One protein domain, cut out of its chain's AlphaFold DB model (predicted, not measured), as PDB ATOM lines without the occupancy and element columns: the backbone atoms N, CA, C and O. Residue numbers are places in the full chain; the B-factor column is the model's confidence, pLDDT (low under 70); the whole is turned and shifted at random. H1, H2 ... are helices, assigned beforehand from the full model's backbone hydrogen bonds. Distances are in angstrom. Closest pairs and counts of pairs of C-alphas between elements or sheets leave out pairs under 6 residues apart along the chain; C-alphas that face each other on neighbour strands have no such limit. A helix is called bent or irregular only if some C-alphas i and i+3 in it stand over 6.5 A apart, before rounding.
ATOM      1  N   LEU A   9      -0.427  30.311  31.617       88.75
ATOM      2  CA  LEU A   9      -1.564  29.420  31.353       88.75
ATOM      3  C   LEU A   9      -1.139  28.194  30.535       88.75
ATOM      4  O   LEU A   9      -1.519  27.073  30.857       88.75
ATOM      5  N   GLN A  10      -0.327  28.398  29.499       89.62
ATOM      6  CA  GLN A  10       0.210  27.307  28.684       89.62
ATOM      7  C   GLN A  10       1.075  26.358  29.524       89.62
ATOM      8  O   GLN A  10       0.956  25.143  29.382       89.62
ATOM      9  N   LEU A  11       1.902  26.895  30.427       92.75
ATOM     10  CA  LEU A  11       2.722  26.093  31.337       92.75
ATOM     11  C   LEU A  11       1.875  25.267  32.311       92.75
ATOM     12  O   LEU A  11       2.213  24.113  32.557       92.75
ATOM     13  N   GLU A  12       0.770  25.806  32.835       89.50
ATOM     14  CA  GLU A  12      -0.115  25.022  33.704       89.50
ATOM     15  C   GLU A  12      -0.868  23.921  32.959       89.50
ATOM     16  O   GLU A  12      -0.965  22.801  33.461       89.50
ATOM     17  N   LEU A  13      -1.326  24.178  31.731       88.56
ATOM     18  CA  LEU A  13      -1.952  23.138  30.908       88.56
ATOM     19  C   LEU A  13      -0.987  21.977  30.624       88.56
ATOM     20  O   LEU A  13      -1.394  20.820  30.669       88.56
ATOM     21  N   LEU A  14       0.305  22.260  30.415       88.62
ATOM     22  CA  LEU A  14       1.318  21.212  30.263       88.62
ATOM     23  C   LEU A  14       1.456  20.333  31.512       88.62
ATOM     24  O   LEU A  14       1.649  19.124  31.382       88.62
ATOM     25  N   LYS A  15       1.327  20.904  32.717       88.31
ATOM     26  CA  LYS A  15       1.327  20.103  33.951       88.31
ATOM     27  C   LYS A  15       0.105  19.193  34.021       88.31
ATOM     28  O   LYS A  15       0.249  18.043  34.416       88.31
ATOM     29  N   VAL A  16      -1.065  19.655  33.581       82.44
ATOM     30  CA  VAL A  16      -2.274  18.816  33.504       82.44
ATOM     31  C   VAL A  16      -2.076  17.645  32.531       82.44
ATOM     32  O   VAL A  16      -2.422  16.513  32.853       82.44
ATOM     33  N   TYR A  17      -1.440  17.869  31.377       78.88
ATOM     34  CA  TYR A  17      -1.168  16.798  30.408       78.88
ATOM     35  C   TYR A  17      -0.159  15.754  30.897       78.88
ATOM     36  O   TYR A  17      -0.178  14.623  30.416       78.88
ATOM     37  N   SER A  18       0.681  16.089  31.884       83.44
ATOM     38  CA  SER A  18       1.605  15.122  32.494       83.44
ATOM     39  C   SER A  18       0.891  13.943  33.169       83.44
ATOM     40  O   SER A  18       1.476  12.870  33.299       83.44
ATOM     41  N   PHE A  19      -0.391  14.108  33.519       86.06
ATOM     42  CA  PHE A  19      -1.232  13.060  34.098       86.06
ATOM     43  C   PHE A  19      -1.856  12.117  33.058       86.06
ATOM     44  O   PHE A  19      -2.618  11.238  33.440       86.06
ATOM     45  N   GLN A  20      -1.533  12.281  31.768       84.44
ATOM     46  CA  GLN A  20      -2.054  11.463  30.664       84.44
ATOM     47  C   GLN A  20      -3.596  11.397  30.651       84.44
ATOM     48  O   GLN A  20      -4.167  10.310  30.738       84.44
ATOM     49  N   PRO A  21      -4.281  12.557  30.572       84.06
ATOM     50  CA  PRO A  21      -5.737  12.594  30.526       84.06
ATOM     51  C   PRO A  21      -6.270  11.779  29.347       84.06
ATOM     52  O   PRO A  21      -5.656  11.734  28.277       84.06
ATOM     53  N   SER A  22      -7.438  11.169  29.536       91.81
ATOM     54  CA  SER A  22      -8.140  10.507  28.441       91.81
ATOM     55  C   SER A  22      -8.597  11.527  27.384       91.81
ATOM     56  O   SER A  22      -8.660  12.734  27.633       91.81
ATOM     57  N   GLU A  23      -8.976  11.057  26.194       90.19
ATOM     58  CA  GLU A  23      -9.590  11.921  25.172       90.19
ATOM     59  C   GLU A  23     -10.877  12.604  25.673       90.19
ATOM     60  O   GLU A  23     -11.175  13.742  25.294       90.19
ATOM     61  N   GLU A  24     -11.623  11.932  26.555       93.75
ATOM     62  CA  GLU A  24     -12.815  12.482  27.201       93.75
ATOM     63  C   GLU A  24     -12.452  13.664  28.111       93.75
ATOM     64  O   GLU A  24     -13.039  14.743  27.987       93.75
ATOM     65  N   ASP A  25     -11.421  13.507  28.942       90.44
ATOM     66  CA  ASP A  25     -10.914  14.572  29.810       90.44
ATOM     67  C   ASP A  25     -10.369  15.751  28.991       90.44
ATOM     68  O   ASP A  25     -10.645  16.916  29.291       90.44
ATOM     69  N   LEU A  26      -9.647  15.473  27.900       87.81
ATOM     70  CA  LEU A  26      -9.161  16.505  26.984       87.81
ATOM     71  C   LEU A  26     -10.323  17.294  26.365       87.81
ATOM     72  O   LEU A  26     -10.266  18.523  26.234       87.81
ATOM     73  N   LEU A  27     -11.396  16.611  25.963       92.69
ATOM     74  CA  LEU A  27     -12.602  17.262  25.466       92.69
ATOM     75  C   LEU A  27     -13.283  18.107  26.552       92.69
ATOM     76  O   LEU A  27     -13.701  19.231  26.260       92.69
ATOM     77  N   ALA A  28     -13.361  17.613  27.788       92.56
ATOM     78  CA  ALA A  28     -13.933  18.346  28.912       92.56
ATOM     79  C   ALA A  28     -13.151  19.638  29.211       92.56
ATOM     80  O   ALA A  28     -13.750  20.710  29.327       92.56
ATOM     81  N   ILE A  29     -11.816  19.573  29.233       89.69
ATOM     82  CA  ILE A  29     -10.946  20.742  29.440       89.69
ATOM     83  C   ILE A  29     -11.132  21.768  28.315       89.69
ATOM     84  O   ILE A  29     -11.278  22.962  28.584       89.69
ATOM     85  N   ARG A  30     -11.195  21.325  27.050       89.06
ATOM     86  CA  ARG A  30     -11.460  22.220  25.908       89.06
ATOM     87  C   ARG A  30     -12.794  22.951  26.052       89.06
ATOM     88  O   ARG A  30     -12.843  24.164  25.849       89.06
ATOM     89  N   LYS A  31     -13.856  22.239  26.437       95.06
ATOM     90  CA  LYS A  31     -15.179  22.837  26.678       95.06
ATOM     91  C   LYS A  31     -15.144  23.849  27.823       95.06
ATOM     92  O   LYS A  31     -15.700  24.931  27.680       95.06
ATOM     93  N   MET A  32     -14.448  23.536  28.916       94.31
ATOM     94  CA  MET A  32     -14.302  24.441  30.061       94.31
ATOM     95  C   MET A  32     -13.600  25.750  29.675       94.31
ATOM     96  O   MET A  32     -14.068  26.830  30.033       94.31
ATOM     97  N   LEU A  33     -12.510  25.666  28.906       92.25
ATOM     98  CA  LEU A  33     -11.805  26.848  28.407       92.25
ATOM     99  C   LEU A  33     -12.692  27.675  27.469       92.25
ATOM    100  O   LEU A  33     -12.775  28.892  27.632       92.25
ATOM    101  N   ALA A  34     -13.376  27.027  26.521       91.69
ATOM    102  CA  ALA A  34     -14.293  27.699  25.603       91.69
ATOM    103  C   ALA A  34     -15.403  28.442  26.360       91.69
ATOM    104  O   ALA A  34     -15.631  29.620  26.100       91.69
ATOM    105  N   GLN A  35     -16.022  27.792  27.350       95.88
ATOM    106  CA  GLN A  35     -17.056  28.403  28.183       95.88
ATOM    107  C   GLN A  35     -16.525  29.634  28.927       95.88
ATOM    108  O   GLN A  35     -17.119  30.706  28.848       95.88
ATOM    109  N   TYR A  36     -15.368  29.516  29.585       94.44
ATOM    110  CA  TYR A  36     -14.767  30.627  30.324       94.44
ATOM    111  C   TYR A  36     -14.503  31.851  29.436       94.44
ATOM    112  O   TYR A  36     -14.787  32.984  29.832       94.44
ATOM    113  N   PHE A  37     -13.961  31.645  28.232       88.00
ATOM    114  CA  PHE A  37     -13.687  32.754  27.320       88.00
ATOM    115  C   PHE A  37     -14.961  33.348  26.713       88.00
ATOM    116  O   PHE A  37     -15.029  34.574  26.601       88.00
ATOM    117  N   SER A  38     -15.972  32.532  26.404       89.50
ATOM    118  CA  SER A  38     -17.291  33.013  25.979       89.50
ATOM    119  C   SER A  38     -17.945  33.882  27.051       89.50
ATOM    120  O   SER A  38     -18.329  35.015  26.772       89.50
ATOM    121  N   ASP A  39     -17.976  33.421  28.303       92.81
ATOM    122  CA  ASP A  39     -18.556  34.183  29.414       92.81
ATOM    123  C   ASP A  39     -17.796  35.487  29.665       92.81
ATOM    124  O   ASP A  39     -18.387  36.535  29.935       92.81
ATOM    125  N   LYS A  40     -16.464  35.448  29.559       87.19
ATOM    126  CA  LYS A  40     -15.620  36.637  29.693       87.19
ATOM    127  C   LYS A  40     -15.880  37.644  28.574       87.19
ATOM    128  O   LYS A  40     -15.872  38.845  28.842       87.19
ATOM    129  N   LEU A  41     -16.079  37.176  27.343       81.81
ATOM    130  CA  LEU A  41     -16.407  38.028  26.206       81.81
ATOM    131  C   LEU A  41     -17.779  38.674  26.397       81.81
ATOM    132  O   LEU A  41     -17.873  39.895  26.326       81.81
ATOM    133  N   LEU A  42     -18.801  37.883  26.728       84.81
ATOM    134  CA  LEU A  42     -20.157  38.378  26.976       84.81
ATOM    135  C   LEU A  42     -20.180  39.434  28.081       84.81
ATOM    136  O   LEU A  42     -20.746  40.506  27.895       84.81
ATOM    137  N   LYS A  43     -19.486  39.191  29.200       87.69
ATOM    138  CA  LYS A  43     -19.365  40.179  30.283       87.69
ATOM    139  C   LYS A  43     -18.709  41.474  29.822       87.69
ATOM    140  O   LYS A  43     -19.162  42.544  30.206       87.69
ATOM    141  N   LYS A  44     -17.653  41.397  29.008       76.88
ATOM    142  CA  LYS A  44     -16.999  42.594  28.461       76.88
ATOM    143  C   LYS A  44     -17.913  43.364  27.515       76.88
ATOM    144  O   LYS A  44     -17.934  44.584  27.580       76.88
ATOM    145  N   VAL A  45     -18.649  42.662  26.655       80.50
ATOM    146  CA  VAL A  45     -19.626  43.274  25.747       80.50
ATOM    147  C   VAL A  45     -20.706  43.987  26.557       80.50
ATOM    148  O   VAL A  45     -20.917  45.177  26.351       80.50
ATOM    149  N   GLN A  46     -21.284  43.310  27.550       82.56
ATOM    150  CA  GLN A  46     -22.279  43.886  28.452       82.56
ATOM    151  C   GLN A  46     -21.751  45.132  29.177       82.56
ATOM    152  O   GLN A  46     -22.397  46.175  29.173       82.56
ATOM    153  N   GLN A  47     -20.539  45.061  29.732       82.69
ATOM    154  CA  GLN A  47     -19.898  46.207  30.381       82.69
ATOM    155  C   GLN A  47     -19.697  47.377  29.415       82.69
ATOM    156  O   GLN A  47     -19.939  48.518  29.799       82.69
ATOM    157  N   SER A  48     -19.265  47.123  28.178       77.94
ATOM    158  CA  SER A  48     -19.093  48.175  27.171       77.94
ATOM    159  C   SER A  48     -20.422  48.832  26.799       77.94
ATOM    160  O   SER A  48     -20.467  50.051  26.691       77.94
ATOM    161  N   ILE A  49     -21.494  48.049  26.659       77.12
ATOM    162  CA  ILE A  49     -22.847  48.551  26.378       77.12
ATOM    163  C   ILE A  49     -23.321  49.474  27.503       77.12
ATOM    164  O   ILE A  49     -23.724  50.606  27.239       77.12
ATOM    165  N   GLU A  50     -23.193  49.026  28.755       78.44
ATOM    166  CA  GLU A  50     -23.573  49.793  29.948       78.44
ATOM    167  C   GLU A  50     -22.752  51.081  30.109       78.44
ATOM    168  O   GLU A  50     -23.298  52.116  30.482       78.44
ATOM    169  N   HIS A  51     -21.449  51.048  29.809       78.44
ATOM    170  CA  HIS A  51     -20.582  52.224  29.939       78.44
ATOM    171  C   HIS A  51     -20.716  53.217  28.778       78.44
ATOM    172  O   HIS A  51     -20.423  54.397  28.963       78.44
ATOM    173  N   GLN A  52     -21.115  52.765  27.586       75.44
ATOM    174  CA  GLN A  52     -21.203  53.606  26.387       75.44
ATOM    175  C   GLN A  52     -22.641  54.016  26.021       75.44
ATOM    176  O   GLN A  52     -22.824  54.666  24.995       75.44
ATOM    177  N   ASN A  53     -23.651  53.696  26.848       69.44
ATOM    178  CA  ASN A  53     -25.078  53.919  26.550       69.44
ATOM    179  C   ASN A  53     -25.483  53.385  25.163       69.44
ATOM    180  O   ASN A  53     -26.276  54.007  24.456       69.44
ATOM    181  N   ILE A  54     -24.910  52.251  24.756       70.06
ATOM    182  CA  ILE A  54     -25.217  51.636  23.460       70.06
ATOM    183  C   ILE A  54     -26.665  51.154  23.522       70.06
ATOM    184  O   ILE A  54     -27.019  50.358  24.393       70.06
ATOM    185  N   SER A  55     -27.514  51.664  22.628       70.94
ATOM    186  CA  SER A  55     -28.921  51.272  22.587       70.94
ATOM    187  C   SER A  55     -29.088  49.902  21.923       70.94
ATOM    188  O   SER A  55     -28.230  49.458  21.156       70.94
ATOM    189  N   GLU A  56     -30.222  49.235  22.155       67.75
ATOM    190  CA  GLU A  56     -30.559  47.985  21.451       67.75
ATOM    191  C   GLU A  56     -30.494  48.138  19.916       67.75
ATOM    192  O   GLU A  56     -30.073  47.216  19.223       67.75
ATOM    193  N   GLN A  57     -30.803  49.326  19.384       72.69
ATOM    194  CA  GLN A  57     -30.739  49.628  17.945       72.69
ATOM    195  C   GLN A  57     -29.304  49.722  17.403       72.69
ATOM    196  O   GLN A  57     -29.069  49.527  16.208       72.69
ATOM    197  N   ASP A  58     -28.339  50.059  18.256       68.31
ATOM    198  CA  ASP A  58     -26.923  50.107  17.886       68.31
ATOM    199  C   ASP A  58     -26.325  48.693  17.882       68.31
ATOM    200  O   ASP A  58     -25.542  48.353  16.996       68.31
ATOM    201  N   LEU A  59     -26.775  47.838  18.805       70.19
ATOM    202  CA  LEU A  59     -26.465  46.406  18.828       70.19
ATOM    203  C   LEU A  59     -27.015  45.663  17.609       70.19
ATOM    204  O   LEU A  59     -26.284  44.892  16.988       70.19
ATOM    205  N   GLU A  60     -28.274  45.912  17.237       68.06
ATOM    206  CA  GLU A  60     -28.868  45.328  16.027       68.06
ATOM    207  C   GLU A  60     -28.119  45.739  14.759       68.06
ATOM    208  O   GLU A  60     -27.970  44.926  13.848       68.06
ATOM    209  N   ARG A  61     -27.609  46.973  14.688       71.12
ATOM    210  CA  ARG A  61     -26.777  47.398  13.556       71.12
ATOM    211  C   ARG A  61     -25.452  46.645  13.499       71.12
ATOM    212  O   ARG A  61     -25.061  46.220  12.424       71.12
ATOM    213  N   TRP A  62     -24.802  46.433  14.640       69.94
ATOM    214  CA  TRP A  62     -23.497  45.770  14.709       69.94
ATOM    215  C   TRP A  62     -23.539  44.267  14.410       69.94
ATOM    216  O   TRP A  62     -22.579  43.720  13.886       69.94
ATOM    217  N   LEU A  63     -24.638  43.589  14.751       67.56
ATOM    218  CA  LEU A  63     -24.811  42.150  14.507       67.56
ATOM    219  C   LEU A  63     -25.172  41.809  13.052       67.56
ATOM    220  O   LEU A  63     -25.080  40.646  12.665       67.56
ATOM    221  N   ASN A  64     -25.624  42.802  12.284       71.19
ATOM    222  CA  ASN A  64     -26.049  42.652  10.894       71.19
ATOM    223  C   ASN A  64     -25.007  43.178   9.881       71.19
ATOM    224  O   ASN A  64     -25.294  43.186   8.682       71.19
TER     225      ASN A  64
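AT A GLANCE: This is residues 9 to 64 of the 65 residues of an uncharacterized protein of Larkinella terrae (UniProt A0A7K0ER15). One long, straight helix, H2, makes the length of the model, and a short helix turns back at each of its ends, H1 at its first end and H3 at its last, in a drawn-out, open Z. The two short helices sit at opposite ends of the rod, and there is no packed core: the three helices touch nowhere. The printed part has 56 residues with three named helices, in the order H1, H2, H3 along the chain, and no named strand, and its class is all helix. The whole is extended, with a radius of gyration of the C-alphas of 17.5 A, and the C-alphas span 49 by 20 by 12 A.

IN THESE COORDINATES: The printed part begins with H1, residues 9 to 17, whose first C-alpha, that of Leu 9, is at (-1.564, 29.420, 31.353). H2 is residues 23 to 52, 30 residues, and measures 43.3 A from first to last C-alpha. Its C-alphas run from Glu 23 at (-9.590, 11.921, 25.172) to Gln 52 at (-21.203, 53.606, 26.387). H3 is residues 56 to 63, and its last C-alpha, that of Leu 63, is at (-24.811, 42.150, 14.507). None of the three helices is bent or irregular.

HOW THE PARTS SIT: The y values of the end C-alphas show the turns: y falls from 29.420 to 16.798 in H1, rises from 11.921 to 53.606 in H2, and falls from 47.985 to 42.150 in H3. H1 and H2 are apart, with no C-alpha of the one within 8 A of the other. H2 and H3 are apart too, with no C-alpha of the one within 8 A of the other, and H1 and H3 are likewise apart. Residues 30 to 45, which belong to H2, stand free: they have no C-alpha 8 or more residues away along the chain within 10 A. In H1, H2 and H3 every O i to N i+4 pair is within hydrogen-bond range.

THE WHOLE: The outline is a rod, and the two C-alphas farthest apart are those of Phe 19 and Gln 57, at 49.7 A. The C-alphas of Leu 9 and Asn 64, the first and last printed, are 34.5 A apart. The printed part has no cut. The link from H1 to H2, with 5 residues between them, is tight, and so is the link from H2 to H3, with 3 residues between them. The mean pLDDT of the printed part is 83.3, and that of H3 is 69. Six residues are under 70: 53, 56, 58, 60, 62 and 63.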